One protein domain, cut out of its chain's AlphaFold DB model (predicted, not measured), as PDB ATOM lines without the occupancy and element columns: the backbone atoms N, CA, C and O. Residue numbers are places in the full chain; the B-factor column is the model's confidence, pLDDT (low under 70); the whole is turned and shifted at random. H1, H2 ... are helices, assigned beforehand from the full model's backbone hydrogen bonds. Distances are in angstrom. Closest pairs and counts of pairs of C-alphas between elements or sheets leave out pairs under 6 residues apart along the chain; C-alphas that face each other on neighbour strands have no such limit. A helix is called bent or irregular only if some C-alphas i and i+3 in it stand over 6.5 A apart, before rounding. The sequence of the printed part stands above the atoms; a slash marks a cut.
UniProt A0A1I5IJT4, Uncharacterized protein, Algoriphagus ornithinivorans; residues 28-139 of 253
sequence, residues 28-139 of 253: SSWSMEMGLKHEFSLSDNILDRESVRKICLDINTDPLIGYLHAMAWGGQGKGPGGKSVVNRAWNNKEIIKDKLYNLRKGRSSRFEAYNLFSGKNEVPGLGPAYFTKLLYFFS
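This is residues 28 to 139 of the 253 residues of an uncharacterized protein of Algoriphagus ornithinivorans (UniProt A0A1I5IJT4). Seven short helices make a compact, rounded body in which H3 and H7 cross in the middle, H2 folds back along H3 as a helical hairpin, and H5 packs on both, near Pro 63 at the start of H3 and, with its residues 100 to 104, near Phe 138 at the end of H7. H1 lies at one end of the longest axis and H6 at the other, while H4 lies on the side away from H2. The printed part has 112 residues with seven named helices, H1 to H7 in chain order, and no named strand; the class is all helix. The whole is compact, with a radius of gyration of the C-alphas of 12.9 A and spans of 34 by 29 by 22 A.

H1 covers residues 28 to 34 and begins at C-alpha 28, (111.436, 136.563, 92.553). After residues 35 to 48, H2 covers residues 49 to 57 and H3 residues 63 to 73, 15.3 A long. H4, residues 82 to 90, is 13.2 A long and neither bent nor irregular, but only just: C-alphas 82 and 85 are 6.1 A apart. H5, residues 93 to 104, is the longest helix at 16.1 A and begins at C-alpha 93, (100.414, 124.313, 97.324). H6 covers residues 110 to 115. H7, residues 128 to 138, is 15.0 A long and ends at C-alpha 138, (98.988, 125.281, 82.117).

H3 and H7 are the hub, touching four helices each. They touch each other at a steep tilt of 55 degrees, opposite ways, with the closest C-alphas, Ala 70 and Lys 133, 6.8 A apart. H2 and H3 form a hairpin at a shallow tilt of 15 degrees; the closest C-alphas, Cys 56 and Gly 66, are 4.2 A apart. H2 touches H7, closest at the C-alphas of Arg 53 and Phe 137, 4.7 A. H5 touches H3, about perpendicular at 86 degrees, closest at the C-alphas of Pro 63 and Lys 97, 5.7 A. H5 touches H7 with residues 100 to 104 alone, closest at the C-alphas of Arg 104 and Phe 138, 5.3 A. With 3 pairs of C-alphas within 8 A each, H1 only just touches H3 and H4, and H6 only just touches H7. H4 and H7 are apart. Every O i to N i+4 pair is within hydrogen-bond range in H1, H2, H3, H5 and H6; in H4 it is 4 of 5 and in H7 6 of 7.

The two C-alphas farthest apart, those of Asn 45 and Lys 120, are 36.1 A apart. The links H1 to H2 and H6 to H7 are long. The printed part has no cut, and no printed residue is under 70 in pLDDT.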
ATOM      1  N   SER A  28     110.580 136.559  91.356       98.12
ATOM      2  CA  SER A  28     111.436 136.563  92.553       98.12
ATOM      3  C   SER A  28     111.059 137.670  93.547       98.12
ATOM      4  O   SER A  28     110.869 137.423  94.740       98.12
ATOM      5  N   SER A  29     110.892 138.896  93.049       97.75
ATOM      6  CA  SER A  29     110.539 140.066  93.858       97.75
ATOM      7  C   SER A  29     109.129 139.937  94.430       97.75
ATOM      8  O   SER A  29     108.905 140.212  95.608       97.75
ATOM      9  N   TRP A  30     108.180 139.468  93.616       98.06
ATOM     10  CA  TRP A  30     106.802 139.248  94.041       98.06
ATOM     11  C   TRP A  30     106.704 138.171  95.128       98.06
ATOM     12  O   TRP A  30     106.046 138.397  96.145       98.06
ATOM     13  N   SER A  31     107.367 137.017  94.966       98.00
ATOM     14  CA  SER A  31     107.277 135.934  95.957       98.00
ATOM     15  C   SER A  31     107.877 136.347  97.305       98.00
ATOM     16  O   SER A  31     107.284 136.072  98.354       98.00
ATOM     17  N   MET A  32     108.988 137.094  97.271       97.44
ATOM     18  CA  MET A  32     109.611 137.698  98.446       97.44
ATOM     19  C   MET A  32     108.682 138.712  99.115       97.44
ATOM     20  O   MET A  32     108.467 138.646 100.326       97.44
ATOM     21  N   GLU A  33     108.066 139.615  98.343       97.25
ATOM     22  CA  GLU A  33     107.105 140.580  98.879       97.25
ATOM     23  C   GLU A  33     105.925 139.869  99.553       97.25
ATOM     24  O   GLU A  33     105.489 140.277 100.633       97.25
ATOM     25  N   MET A  34     105.417 138.789  98.959       97.69
ATOM     26  CA  MET A  34     104.312 138.006  99.518       97.69
ATOM     27  C   MET A  34     104.711 137.167 100.745       97.69
ATOM     28  O   MET A  34     103.822 136.683 101.455       97.69
ATOM     29  N   GLY A  35     106.010 137.050 101.042       96.94
ATOM     30  CA  GLY A  35     106.547 136.315 102.190       96.94
ATOM     31  C   GLY A  35     106.507 134.796 102.016       96.94
ATOM     32  O   GLY A  35     106.389 134.070 103.004       96.94
ATOM     33  N   LEU A  36     106.553 134.307 100.773       97.44
ATOM     34  CA  LEU A  36     106.457 132.880 100.481       97.44
ATOM     35  C   LEU A  36     107.798 132.185 100.729       97.44
ATOM     36  O   LEU A  36     108.831 132.599 100.214       97.44
ATOM     37  N   LYS A  37     107.773 131.091 101.494       96.19
ATOM     38  CA  LYS A  37     108.942 130.230 101.704       96.19
ATOM     39  C   LYS A  37     108.956 129.116 100.660       96.19
ATOM     40  O   LYS A  37     108.016 128.318 100.612       96.19
ATOM     41  N   HIS A  38     110.007 129.078  99.847       96.69
ATOM     42  CA  HIS A  38     110.280 128.043  98.853       96.69
ATOM     43  C   HIS A  38     111.765 128.039  98.474       96.69
ATOM     44  O   HIS A  38     112.462 129.025  98.695       96.69
ATOM     45  N   GLU A  39     112.223 126.959  97.843       96.06
ATOM     46  CA  GLU A  39     113.613 126.798  97.383       96.06
ATOM     47  C   GLU A  39     113.770 127.038  95.872       96.06
ATOM     48  O   GLU A  39     114.863 126.951  95.323       96.06
ATOM     49  N   PHE A  40     112.672 127.353  95.175       97.38
ATOM     50  CA  PHE A  40     112.689 127.581  93.731       97.38
ATOM     51  C   PHE A  40     113.498 128.822  93.339       97.38
ATOM     52  O   PHE A  40     113.288 129.903  93.892       97.38
ATOM     53  N   SER A  41     114.339 128.674  92.314       95.69
ATOM     54  CA  SER A  41     114.935 129.797  91.590       95.69
ATOM     55  C   SER A  41     113.893 130.384  90.634       95.69
ATOM     56  O   SER A  41     113.360 129.678  89.775       95.69
ATOM     57  N   LEU A  42     113.549 131.657  90.826       97.62
ATOM     58  CA  LEU A  42     112.543 132.372  90.038       97.62
ATOM     59  C   LEU A  42     113.201 133.465  89.196       97.62
ATOM     60  O   LEU A  42     114.260 133.969  89.555       97.62
ATOM     61  N   SER A  43     112.550 133.865  88.102       96.56
ATOM     62  CA  SER A  43     113.051 134.960  87.268       96.56
ATOM     63  C   SER A  43     113.061 136.300  88.016       96.56
ATOM     64  O   SER A  43     112.079 136.657  88.674       96.56
ATOM     65  N   ASP A  44     114.139 137.066  87.836       97.25
ATOM     66  CA  ASP A  44     114.251 138.471  88.256       97.25
ATOM     67  C   ASP A  44     113.688 139.459  87.223       97.25
ATOM     68  O   ASP A  44     113.586 140.658  87.483       97.25
ATOM     69  N   ASN A  45     113.286 138.968  86.048       96.88
ATOM     70  CA  ASN A  45     112.699 139.790  85.000       96.88
ATOM     71  C   ASN A  45     111.172 139.789  85.097       96.88
ATOM     72  O   ASN A  45     110.544 138.775  85.402       96.88
ATOM     73  N   ILE A  46     110.560 140.928  84.765       96.00
ATOM     74  CA  ILE A  46     109.127 140.967  84.466       96.00
ATOM     75  C   ILE A  46     108.934 140.261  83.123       96.00
ATOM     76  O   ILE A  46     109.630 140.568  82.155       96.00
ATOM     77  N   LEU A  47     108.001 139.317  83.071       96.19
ATOM     78  CA  LEU A  47     107.787 138.468  81.904       96.19
ATOM     79  C   LEU A  47     106.535 138.880  81.131       96.19
ATOM     80  O   LEU A  47     105.555 139.368  81.698       96.19
ATOM     81  N   ASP A  48     106.555 138.652  79.824       95.12
ATOM     82  CA  ASP A  48     105.333 138.646  79.031       95.12
ATOM     83  C   ASP A  48     104.549 137.339  79.221       95.12
ATOM     84  O   ASP A  48     104.988 136.368  79.846       95.12
ATOM     85  N   ARG A  49     103.336 137.336  78.675       94.62
ATOM     86  CA  ARG A  49     102.400 136.217  78.761       94.62
ATOM     87  C   ARG A  49     102.954 134.939  78.122       94.62
ATOM     88  O   ARG A  49     102.742 133.853  78.658       94.62
ATOM     89  N   GLU A  50     103.664 135.058  77.003       95.69
ATOM     90  CA  GLU A  50     104.228 133.913  76.281       95.69
ATOM     91  C   GLU A  50     105.350 133.243  77.073       95.69
ATOM     92  O   GLU A  50     105.393 132.016  77.174       95.69
ATOM     93  N   SER A  51     106.226 134.034  77.691       97.38
ATOM     94  CA  SER A  51     107.312 133.542  78.539       97.38
ATOM     95  C   SER A  51     106.767 132.827  79.775       97.38
ATOM     96  O   SER A  51     107.227 131.734  80.104       97.38
ATOM     97  N   VAL A  52     105.728 133.381  80.415       97.94
ATOM     98  CA  VAL A  52     105.033 132.704  81.525       97.94
ATOM     99  C   VAL A  52     104.412 131.390  81.051       97.94
ATOM    100  O   VAL A  52     104.604 130.363  81.697       97.94
ATOM    101  N   ARG A  53     103.726 131.386  79.899       97.50
ATOM    102  CA  ARG A  53     103.128 130.171  79.323       97.50
ATOM    103  C   ARG A  53     104.178 129.087  79.061       97.50
ATOM    104  O   ARG A  53     103.941 127.938  79.417       97.50
ATOM    105  N   LYS A  54     105.344 129.438  78.506       97.56
ATOM    106  CA  LYS A  54     106.449 128.487  78.272       97.56
ATOM    107  C   LYS A  54     106.907 127.814  79.570       97.56
ATOM    108  O   LYS A  54     107.010 126.594  79.606       97.56
ATOM    109  N   ILE A  55     107.095 128.583  80.645       97.88
ATOM    110  CA  ILE A  55     107.467 128.047  81.968       97.88
ATOM    111  C   ILE A  55     106.350 127.154  82.527       97.88
ATOM    112  O   ILE A  55     106.595 126.068  83.049       97.88
ATOM    113  N   CYS A  56     105.095 127.591  82.411       98.12
ATOM    114  CA  CYS A  56     103.950 126.829  82.893       98.12
ATOM    115  C   CYS A  56     103.743 125.510  82.141       98.12
ATOM    116  O   CYS A  56     103.264 124.567  82.764       98.12
ATOM    117  N   LEU A  57     104.133 125.404  80.870       97.44
ATOM    118  CA  LEU A  57     104.017 124.180  80.069       97.44
ATOM    119  C   LEU A  57     105.236 123.251  80.154       97.44
ATOM    120  O   LEU A  57     105.143 122.109  79.706       97.44
ATOM    121  N   ASP A  58     106.352 123.687  80.742       96.44
ATOM    122  CA  ASP A  58     107.546 122.847  80.860       96.44
ATOM    123  C   ASP A  58     107.319 121.677  81.831       96.44
ATOM    124  O   ASP A  58     107.293 121.840  83.056       96.44
ATOM    125  N   ILE A  59     107.173 120.477  81.267       93.94
ATOM    126  CA  ILE A  59     106.937 119.232  82.004       93.94
ATOM    127  C   ILE A  59     108.134 118.788  82.851       93.94
ATOM    128  O   ILE A  59     107.951 117.977  83.756       93.94
ATOM    129  N   ASN A  60     109.330 119.322  82.589       94.25
ATOM    130  CA  ASN A  60     110.550 118.982  83.321       94.25
ATOM    131  C   ASN A  60     110.735 119.837  84.582       94.25
ATOM    132  O   ASN A  60     111.656 119.601  85.359       94.25
ATOM    133  N   THR A  61     109.865 120.825  84.802       94.12
ATOM    134  CA  THR A  61     109.915 121.714  85.969       94.12
ATOM    135  C   THR A  61     108.801 121.406  86.957       94.12
ATOM    136  O   THR A  61     107.714 120.960  86.577       94.12
ATOM    137  N   ASP A  62     109.038 121.698  88.239       97.56
ATOM    138  CA  ASP A  62     107.979 121.651  89.249       97.56
ATOM    139  C   ASP A  62     106.846 122.629  88.857       97.56
ATOM    140  O   ASP A  62     107.117 123.816  88.640       97.56
ATOM    141  N   PRO A  63     105.573 122.188  88.773       98.06
ATOM    142  CA  PRO A  63     104.451 123.065  88.442       98.06
ATOM    143  C   PRO A  63     104.318 124.290  89.351       98.06
ATOM    144  O   PRO A  63     103.777 125.312  88.925       98.06
ATOM    145  N   LEU A  64     104.817 124.224  90.589       98.62
ATOM    146  CA  LEU A  64     104.810 125.361  91.502       98.62
ATOM    147  C   LEU A  64     105.707 126.509  91.030       98.62
ATOM    148  O   LEU A  64     105.398 127.663  91.325       98.62
ATOM    149  N   ILE A  65     106.742 126.237  90.229       98.50
ATOM    150  CA  ILE A  65     107.529 127.284  89.566       98.50
ATOM    151  C   ILE A  65     106.610 128.074  88.631       98.50
ATOM    152  O   ILE A  65     106.494 129.292  88.765       98.50
ATOM    153  N   GLY A  66     105.882 127.390  87.745       98.50
ATOM    154  CA  GLY A  66     104.917 128.035  86.851       98.50
ATOM    155  C   GLY A  66     103.787 128.748  87.605       98.50
ATOM    156  O   GLY A  66     103.361 129.824  87.195       98.50
ATOM    157  N   TYR A  67     103.326 128.200  88.735       98.75
ATOM    158  CA  TYR A  67     102.316 128.844  89.579       98.75
ATOM    159  C   TYR A  67     102.796 130.211  90.074       98.75
ATOM    160  O   TYR A  67     102.081 131.201  89.921       98.75
ATOM    161  N   LEU A  68     104.011 130.279  90.625       98.69
ATOM    162  CA  LEU A  68     104.590 131.518  91.147       98.69
ATOM    163  C   LEU A  68     104.759 132.561  90.032       98.69
ATOM    164  O   LEU A  68     104.395 133.720  90.220       98.69
ATOM    165  N   HIS A  69     105.203 132.140  88.843       98.62
ATOM    166  CA  HIS A  69     105.306 133.015  87.672       98.62
ATOM    167  C   HIS A  69     103.933 133.543  87.222       98.62
ATOM    168  O   HIS A  69     103.770 134.745  87.009       98.62
ATOM    169  N   ALA A  70     102.916 132.679  87.142       98.38
ATOM    170  CA  ALA A  70     101.558 133.070  86.768       98.38
ATOM    171  C   ALA A  70     100.908 134.022  87.787       98.38
ATOM    172  O   ALA A  70     100.171 134.937  87.405       98.38
ATOM    173  N   MET A  71     101.159 133.822  89.085       98.25
ATOM    174  CA  MET A  71     100.613 134.679  90.141       98.25
ATOM    175  C   MET A  71     101.315 136.039  90.208       98.25
ATOM    176  O   MET A  71     100.624 137.044  90.387       98.25
ATOM    177  N   ALA A  72     102.631 136.088  89.983       98.00
ATOM    178  CA  ALA A  72     103.385 137.334  89.845       98.00
ATOM    179  C   ALA A  72     102.938 138.139  88.614       98.00
ATOM    180  O   ALA A  72     102.642 139.330  88.718       98.00
ATOM    181  N   TRP A  73     102.781 137.476  87.463       96.94
ATOM    182  CA  TRP A  73     102.243 138.095  86.247       96.94
ATOM    183  C   TRP A  73     100.826 138.639  86.466       96.94
ATOM    184  O   TRP A  73     100.492 139.756  86.072       96.94
ATOM    185  N   GLY A  74      99.986 137.864  87.157       94.62
ATOM    186  CA  GLY A  74      98.610 138.233  87.477       94.62
ATOM    187  C   GLY A  74      98.447 139.215  88.640       94.62
ATOM    188  O   GLY A  74      97.311 139.607  88.914       94.62
ATOM    189  N   GLY A  75      99.529 139.585  89.335       94.44
ATOM    190  CA  GLY A  75      99.513 140.492  90.484       94.44
ATOM    191  C   GLY A  75      98.697 139.981  91.678       94.44
ATOM    192  O   GLY A  75      98.001 140.768  92.332       94.44
ATOM    193  N   GLN A  76      98.717 138.671  91.962       95.19
ATOM    194  CA  GLN A  76      97.991 138.135  93.119       95.19
ATOM    195  C   GLN A  76      98.500 138.788  94.409       95.19
ATOM    196  O   GLN A  76      99.698 138.924  94.630       95.19
ATOM    197  N   GLY A  77      97.574 139.222  95.265       93.69
ATOM    198  CA  GLY A  77      97.904 139.920  96.511       93.69
ATOM    199  C   GLY A  77      97.990 141.444  96.400       93.69
ATOM    200  O   GLY A  77      98.141 142.102  97.424       93.69
ATOM    201  N   LYS A  78      97.803 142.036  95.212       90.44
ATOM    202  CA  LYS A  78      97.684 143.503  95.048       90.44
ATOM    203  C   LYS A  78      96.264 144.050  95.238       90.44
ATOM    204  O   LYS A  78      96.056 145.258  95.226       90.44
ATOM    205  N   GLY A  79      95.277 143.167  95.386       84.75
ATOM    206  CA  GLY A  79      93.869 143.516  95.587       84.75
ATOM    207  C   GLY A  79      93.380 143.323  97.029       84.75
ATOM    208  O   GLY A  79      94.178 143.081  97.941       84.75
ATOM    209  N   PRO A  80      92.052 143.374  97.246       80.50
ATOM    210  CA  PRO A  80      91.445 143.097  98.546       80.50
ATOM    211  C   PRO A  80      91.904 141.747  99.118       80.50
ATOM    212  O   PRO A  80      91.888 140.729  98.428       80.50
ATOM    213  N   GLY A  81      92.324 141.742 100.382       86.19
ATOM    214  CA  GLY A  81      92.884 140.568 101.059       86.19
ATOM    215  C   GLY A  81      94.415 140.479 101.014       86.19
ATOM    216  O   GLY A  81      94.995 139.799 101.860       86.19
ATOM    217  N   GLY A  82      95.085 141.193 100.105       93.69
ATOM    218  CA  GLY A  82      96.534 141.392 100.153       93.69
ATOM    219  C   GLY A  82      97.360 140.098 100.203       93.69
ATOM    220  O   GLY A  82      96.989 139.064  99.647       93.69
ATOM    221  N   LYS A  83      98.449 140.112 100.977       96.19
ATOM    222  CA  LYS A  83      99.302 138.930 101.210       96.19
ATOM    223  C   LYS A  83      98.549 137.744 101.827       96.19
ATOM    224  O   LYS A  83      98.943 136.598 101.627       96.19
ATOM    225  N   SER A  84      97.455 137.978 102.562       96.88
ATOM    226  CA  SER A  84      96.724 136.900 103.247       96.88
ATOM    227  C   SER A  84      96.056 135.926 102.271       96.88
ATOM    228  O   SER A  84      96.016 134.724 102.531       96.88
ATOM    229  N   VAL A  85      95.556 136.405 101.121       96.06
ATOM    230  CA  VAL A  85      94.971 135.517 100.100       96.06
ATOM    231  C   VAL A  85      96.042 134.669  99.423       96.06
ATOM    232  O   VAL A  85      95.800 133.488  99.193       96.06
ATOM    233  N   VAL A  86      97.230 135.235  99.190       97.81
ATOM    234  CA  VAL A  86      98.367 134.508  98.612       97.81
ATOM    235  C   VAL A  86      98.835 133.418  99.569       97.81
ATOM    236  O   VAL A  86      98.937 132.263  99.175       97.81
ATOM    237  N   ASN A  87      99.015 133.746 100.852       97.88
ATOM    238  CA  ASN A  87      99.431 132.774 101.864       97.88
ATOM    239  C   ASN A  87      98.407 131.643 102.047       97.88
ATOM    240  O   ASN A  87      98.790 130.482 102.149       97.88
ATOM    241  N   ARG A  88      97.098 131.939 102.019       97.94
ATOM    242  CA  ARG A  88      96.065 130.887 102.058       97.94
ATOM    243  C   ARG A  88      96.146 129.942 100.860       97.94
ATOM    244  O   ARG A  88      96.022 128.737 101.058       97.94
ATOM    245  N   ALA A  89      96.392 130.466  99.658       98.19
ATOM    246  CA  ALA A  89      96.584 129.629  98.476       98.19
ATOM    247  C   ALA A  89      97.872 128.800  98.595       98.19
ATOM    248  O   ALA A  89      97.839 127.586  98.417       98.19
ATOM    249  N   TRP A  90      98.981 129.428  98.993       98.38
ATOM    250  CA  TRP A  90     100.281 128.772  99.147       98.38
ATOM    251  C   TRP A  90     100.298 127.677 100.221       98.38
ATOM    252  O   TRP A  90     100.938 126.642 100.048       98.38
ATOM    253  N   ASN A  91      99.531 127.834 101.300       98.25
ATOM    254  CA  ASN A  91      99.354 126.779 102.303       98.25
ATOM    255  C   ASN A  91      98.692 125.514 101.727       98.25
ATOM    256  O   ASN A  91      98.816 124.444 102.310       98.25
ATOM    257  N   ASN A  92      98.041 125.624 100.565       98.38
ATOM    258  CA  ASN A  92      97.442 124.522  99.814       98.38
ATOM    259  C   ASN A  92      98.262 124.159  98.557       98.38
ATOM    260  O   ASN A  92      97.721 123.588  97.611       98.38
ATOM    261  N   LYS A  93      99.561 124.494  98.512       98.31
ATOM    262  CA  LYS A  93     100.414 124.313  97.324       98.31
ATOM    263  C   LYS A  93     100.470 122.882  96.787       98.31
ATOM    264  O   LYS A  93     100.483 122.735  95.578       98.31
ATOM    265  N   GLU A  94     100.425 121.844  97.622       98.31
ATOM    266  CA  GLU A  94     100.433 120.455  97.120       98.31
ATOM    267  C   GLU A  94      99.154 120.143  96.326       98.31
ATOM    268  O   GLU A  94      99.209 119.624  95.216       98.31
ATOM    269  N   ILE A  95      97.997 120.603  96.817       98.38
ATOM    270  CA  ILE A  95      96.717 120.493  96.101       98.38
ATOM    271  C   ILE A  95      96.765 121.275  94.781       98.38
ATOM    272  O   ILE A  95      96.230 120.830  93.763       98.38
ATOM    273  N   ILE A  96      97.383 122.461  94.786       98.62
ATOM    274  CA  ILE A  96      97.592 123.251  93.566       98.62
ATOM    275  C   ILE A  96      98.492 122.472  92.600       98.62
ATOM    276  O   ILE A  96      98.118 122.304  91.444       98.62
ATOM    277  N   LYS A  97      99.631 121.958  93.069       98.50
ATOM    278  CA  LYS A  97     100.611 121.197  92.290       98.50
ATOM    279  C   LYS A  97      99.961 120.014  91.575       98.50
ATOM    280  O   LYS A  97     100.116 119.900  90.362       98.50
ATOM    281  N   ASP A  98      99.154 119.219  92.272       98.00
ATOM    282  CA  ASP A  98      98.436 118.080  91.683       98.00
ATOM    283  C   ASP A  98      97.458 118.505  90.579       98.00
ATOM    284  O   ASP A  98      97.418 117.914  89.495       98.00
ATOM    285  N   LYS A  99      96.683 119.573  90.815       98.19
ATOM    286  CA  LYS A  99      95.766 120.116  89.798       98.19
ATOM    287  C   LYS A  99      96.535 120.624  88.577       98.19
ATOM    288  O   LYS A  99      96.114 120.368  87.451       98.19
ATOM    289  N   LEU A 100      97.666 121.302  88.777       98.44
ATOM    290  CA  LEU A 100      98.507 121.814  87.691       98.44
ATOM    291  C   LEU A 100      99.170 120.694  86.883       98.44
ATOM    292  O   LEU A 100      99.216 120.782  85.658       98.44
ATOM    293  N   TYR A 101      99.612 119.614  87.535       96.19
ATOM    294  CA  TYR A 101     100.064 118.409  86.836       96.19
ATOM    295  C   TYR A 101      98.973 117.835  85.931       96.19
ATOM    296  O   TYR A 101      99.259 117.439  84.803       96.19
ATOM    297  N   ASN A 102      97.724 117.800  86.401       94.31
ATOM    298  CA  ASN A 102      96.608 117.309  85.595       94.31
ATOM    299  C   ASN A 102      96.295 118.227  84.408       94.31
ATOM    300  O   ASN A 102      96.062 117.718  83.314       94.31
ATOM    301  N   LEU A 103      96.367 119.552  84.581       96.38
ATOM    302  CA  LEU A 103      96.187 120.502  83.476       96.38
ATOM    303  C   LEU A 103      97.246 120.326  82.379       96.38
ATOM    304  O   LEU A 103      96.884 120.229  81.208       96.38
ATOM    305  N   ARG A 104      98.530 120.187  82.749       95.56
ATOM    306  CA  ARG A 104      99.638 119.991  81.789       95.56
ATOM    307  C   ARG A 104      99.461 118.764  80.899       95.56
ATOM    308  O   ARG A 104      99.959 118.748  79.780       95.56
ATOM    309  N   LYS A 105      98.757 117.733  81.380       91.94
ATOM    310  CA  LYS A 105      98.489 116.514  80.599       91.94
ATOM    311  C   LYS A 105      97.519 116.743  79.434       91.94
ATOM    312  O   LYS A 105      97.415 115.855  78.595       91.94
ATOM    313  N   GLY A 106      96.790 117.864  79.398       88.62
ATOM    314  CA  GLY A 106      95.927 118.234  78.269       88.62
ATOM    315  C   GLY A 106      94.676 117.376  78.087       88.62
ATOM    316  O   GLY A 106      94.144 117.301  76.990       88.62
ATOM    317  N   ARG A 107      94.206 116.693  79.139       87.81
ATOM    318  CA  ARG A 107      93.062 115.763  79.044       87.81
ATOM    319  C   ARG A 107      91.738 116.337  79.541       87.81
ATOM    320  O   ARG A 107      90.745 115.624  79.536       87.81
ATOM    321  N   SER A 108      91.727 117.574  80.029       93.19
ATOM    322  CA  SER A 108      90.532 118.190  80.608       93.19
ATOM    323  C   SER A 108      89.849 119.100  79.599       93.19
ATOM    324  O   SER A 108      90.479 120.001  79.049       93.19
ATOM    325  N   SER A 109      88.540 118.925  79.434       96.44
ATOM    326  CA  SER A 109      87.683 119.947  78.826       96.44
ATOM    327  C   SER A 109      87.716 121.243  79.646       96.44
ATOM    328  O   SER A 109      88.107 121.248  80.819       96.44
ATOM    329  N   ARG A 110      87.258 122.364  79.075       97.38
ATOM    330  CA  ARG A 110      87.185 123.644  79.805       97.38
ATOM    331  C   ARG A 110      86.268 123.523  81.022       97.38
ATOM    332  O   ARG A 110      86.611 124.008  82.103       97.38
ATOM    333  N   PHE A 111      85.137 122.835  80.858       97.62
ATOM    334  CA  PHE A 111      84.209 122.512  81.938       97.62
ATOM    335  C   PHE A 111      84.900 121.790  83.105       97.62
ATOM    336  O   PHE A 111      84.785 122.215  84.259       97.62
ATOM    337  N   GLU A 112      85.628 120.707  82.818       97.88
ATOM    338  CA  GLU A 112      86.329 119.918  83.837       97.88
ATOM    339  C   GLU A 112      87.460 120.718  84.475       97.88
ATOM    340  O   GLU A 112      87.547 120.778  85.701       97.88
ATOM    341  N   ALA A 113      88.274 121.390  83.659       98.12
ATOM    342  CA  ALA A 113      89.400 122.198  84.102       98.12
ATOM    343  C   ALA A 113      88.959 123.295  85.083       98.12
ATOM    344  O   ALA A 113      89.589 123.493  86.121       98.12
ATOM    345  N   TYR A 114      87.831 123.960  84.822       98.50
ATOM    346  CA  TYR A 114      87.260 124.930  85.756       98.50
ATOM    347  C   TYR A 114      86.792 124.281  87.060       98.50
ATOM    348  O   TYR A 114      87.094 124.771  88.152       98.50
ATOM    349  N   ASN A 115      86.097 123.147  86.960       98.06
ATOM    350  CA  ASN A 115      85.590 122.424  88.122       98.06
ATOM    351  C   ASN A 115      86.698 121.797  88.982       98.06
ATOM    352  O   ASN A 115      86.441 121.483  90.149       98.06
ATOM    353  N   LEU A 116      87.934 121.694  88.478       97.12
ATOM    354  CA  LEU A 116      89.098 121.395  89.312       97.12
ATOM    355  C   LEU A 116      89.325 122.466  90.384       97.12
ATOM    356  O   LEU A 116      89.903 122.135  91.406       97.12
ATOM    357  N   PHE A 117      88.881 123.712  90.215       98.19
ATOM    358  CA  PHE A 117      89.153 124.809  91.160       98.19
ATOM    359  C   PHE A 117      87.898 125.456  91.759       98.19
ATOM    360  O   PHE A 117      88.012 126.427  92.507       98.19
ATOM    361  N   SER A 118      86.701 124.946  91.456       97.50
ATOM    362  CA  SER A 118      85.434 125.548  91.893       97.50
ATOM    363  C   SER A 118      84.567 124.612  92.735       97.50
ATOM    364  O   SER A 118      84.725 123.389  92.718       97.50
ATOM    365  N   GLY A 119      83.590 125.185  93.442       95.75
ATOM    366  CA  GLY A 119      82.637 124.426  94.251       95.75
ATOM    367  C   GLY A 119      83.337 123.664  95.376       95.75
ATOM    368  O   GLY A 119      84.084 124.250  96.151       95.75
ATOM    369  N   LYS A 120      83.119 122.347  95.455       95.81
ATOM    370  CA  LYS A 120      83.740 121.485  96.480       95.81
ATOM    371  C   LYS A 120      85.262 121.350  96.331       95.81
ATOM    372  O   LYS A 120      85.920 120.938  97.275       95.81
ATOM    373  N   ASN A 121      85.805 121.706  95.166       97.31
ATOM    374  CA  ASN A 121      87.229 121.606  94.850       97.31
ATOM    375  C   ASN A 121      87.961 122.954  94.978       97.31
ATOM    376  O   ASN A 121      89.084 123.079  94.476       97.31
ATOM    377  N   GLU A 122      87.320 123.965  95.582       97.06
ATOM    378  CA  GLU A 122      87.900 125.301  95.734       97.06
ATOM    379  C   GLU A 122      89.214 125.270  96.519       97.06
ATOM    380  O   GLU A 122      89.366 124.539  97.497       97.06
ATOM    381  N   VAL A 123      90.176 126.088  96.088       97.94
ATOM    382  CA  VAL A 123      91.431 126.289  96.817       97.94
ATOM    383  C   VAL A 123      91.333 127.612  97.579       97.94
ATOM    384  O   VAL A 123      91.185 128.667  96.948       97.94
ATOM    385  N   PRO A 124      91.411 127.608  98.925       97.12
ATOM    386  CA  PRO A 124      91.340 128.831  99.713       97.12
ATOM    387  C   PRO A 124      92.343 129.886  99.235       97.12
ATOM    388  O   PRO A 124      93.520 129.603  99.070       97.12
ATOM    389  N   GLY A 125      91.885 131.122  99.023       95.56
ATOM    390  CA  GLY A 125      92.741 132.218  98.544       95.56
ATOM    391  C   GLY A 125      92.923 132.293  97.022       95.56
ATOM    392  O   GLY A 125      93.490 133.274  96.536       95.56
ATOM    393  N   LEU A 126      92.385 131.334  96.261       96.00
ATOM    394  CA  LEU A 126      92.489 131.288  94.804       96.00
ATOM    395  C   LEU A 126      91.104 131.404  94.144       96.00
ATOM    396  O   LEU A 126      90.404 130.421  93.928       96.00
ATOM    397  N   GLY A 127      90.685 132.635  93.839       95.75
ATOM    398  CA  GLY A 127      89.407 132.905  93.165       95.75
ATOM    399  C   GLY A 127      89.457 132.740  91.634       95.75
ATOM    400  O   GLY A 127      90.548 132.615  91.073       95.75
ATOM    401  N   PRO A 128      88.302 132.830  90.936       97.44
ATOM    402  CA  PRO A 128      88.198 132.604  89.486       97.44
ATOM    403  C   PRO A 128      89.162 133.414  88.630       97.44
ATOM    404  O   PRO A 128      89.813 132.857  87.752       97.44
ATOM    405  N   ALA A 129      89.340 134.701  88.936       95.81
ATOM    406  CA  ALA A 129      90.263 135.560  88.199       95.81
ATOM    407  C   ALA A 129      91.728 135.088  88.264       95.81
ATOM    408  O   ALA A 129      92.516 135.473  87.404       95.81
ATOM    409  N   TYR A 130      92.106 134.291  89.270       97.12
ATOM    410  CA  TYR A 130      93.457 133.750  89.422       97.12
ATOM    411  C   TYR A 130      93.558 132.308  88.940       97.12
ATOM    412  O   TYR A 130      94.455 132.014  88.158       97.12
ATOM    413  N   PHE A 131      92.645 131.409  89.324       98.31
ATOM    414  CA  PHE A 131      92.764 130.029  88.848       98.31
ATOM    415  C   PHE A 131      92.515 129.907  87.341       98.31
ATOM    416  O   PHE A 131      93.122 129.052  86.713       98.31
ATOM    417  N   THR A 132      91.719 130.782  86.713       98.56
ATOM    418  CA  THR A 132      91.593 130.767  85.240       98.56
ATOM    419  C   THR A 132      92.862 131.228  84.524       98.56
ATOM    420  O   THR A 132      93.088 130.815  83.394       98.56
ATOM    421  N   LYS A 133      93.760 131.971  85.193       98.38
ATOM    422  CA  LYS A 133      95.130 132.184  84.693       98.38
ATOM    423  C   LYS A 133      95.918 130.884  84.684       98.38
ATOM    424  O   LYS A 133      96.652 130.636  83.740       98.38
ATOM    425  N   LEU A 134      95.740 130.039  85.697       98.62
ATOM    426  CA  LEU A 134      96.359 128.715  85.710       98.62
ATOM    427  C   LEU A 134      95.799 127.838  84.590       98.62
ATOM    428  O   LEU A 134      96.583 127.206  83.899       98.62
ATOM    429  N   LEU A 135      94.482 127.860  84.355       98.50
ATOM    430  CA  LEU A 135      93.881 127.149  83.219       98.50
ATOM    431  C   LEU A 135      94.483 127.618  81.894       98.50
ATOM    432  O   LEU A 135      94.942 126.794  81.112       98.50
ATOM    433  N   TYR A 136      94.549 128.937  81.694       98.25
ATOM    434  CA  TYR A 136      95.183 129.535  80.528       98.25
ATOM    435  C   TYR A 136      96.636 129.063  80.398       98.25
ATOM    436  O   TYR A 136      96.971 128.438  79.404       98.25
ATOM    437  N   PHE A 137      97.499 129.293  81.394       98.25
ATOM    438  CA  PHE A 137      98.940 129.056  81.261       98.25
ATOM    439  C   PHE A 137      99.361 127.579  81.276       98.25
ATOM    440  O   PHE A 137     100.387 127.258  80.685       98.25
ATOM    441  N   PHE A 138      98.621 126.696  81.955       98.25
ATOM    442  CA  PHE A 138      98.988 125.281  82.117       98.25
ATOM    443  C   PHE A 138      98.258 124.329  81.167       98.25
ATOM    444  O   PHE A 138      98.673 123.178  81.057       98.25
ATOM    445  N   SER A 139      97.187 124.766  80.497       96.94
ATOM    446  CA  SER A 139      96.556 123.961  79.449       96.94
ATOM    447  C   SER A 139      97.432 123.971  78.194       96.94
ATOM    448  O   SER A 139      97.709 125.065  77.691       96.94
TER     449      SER A 139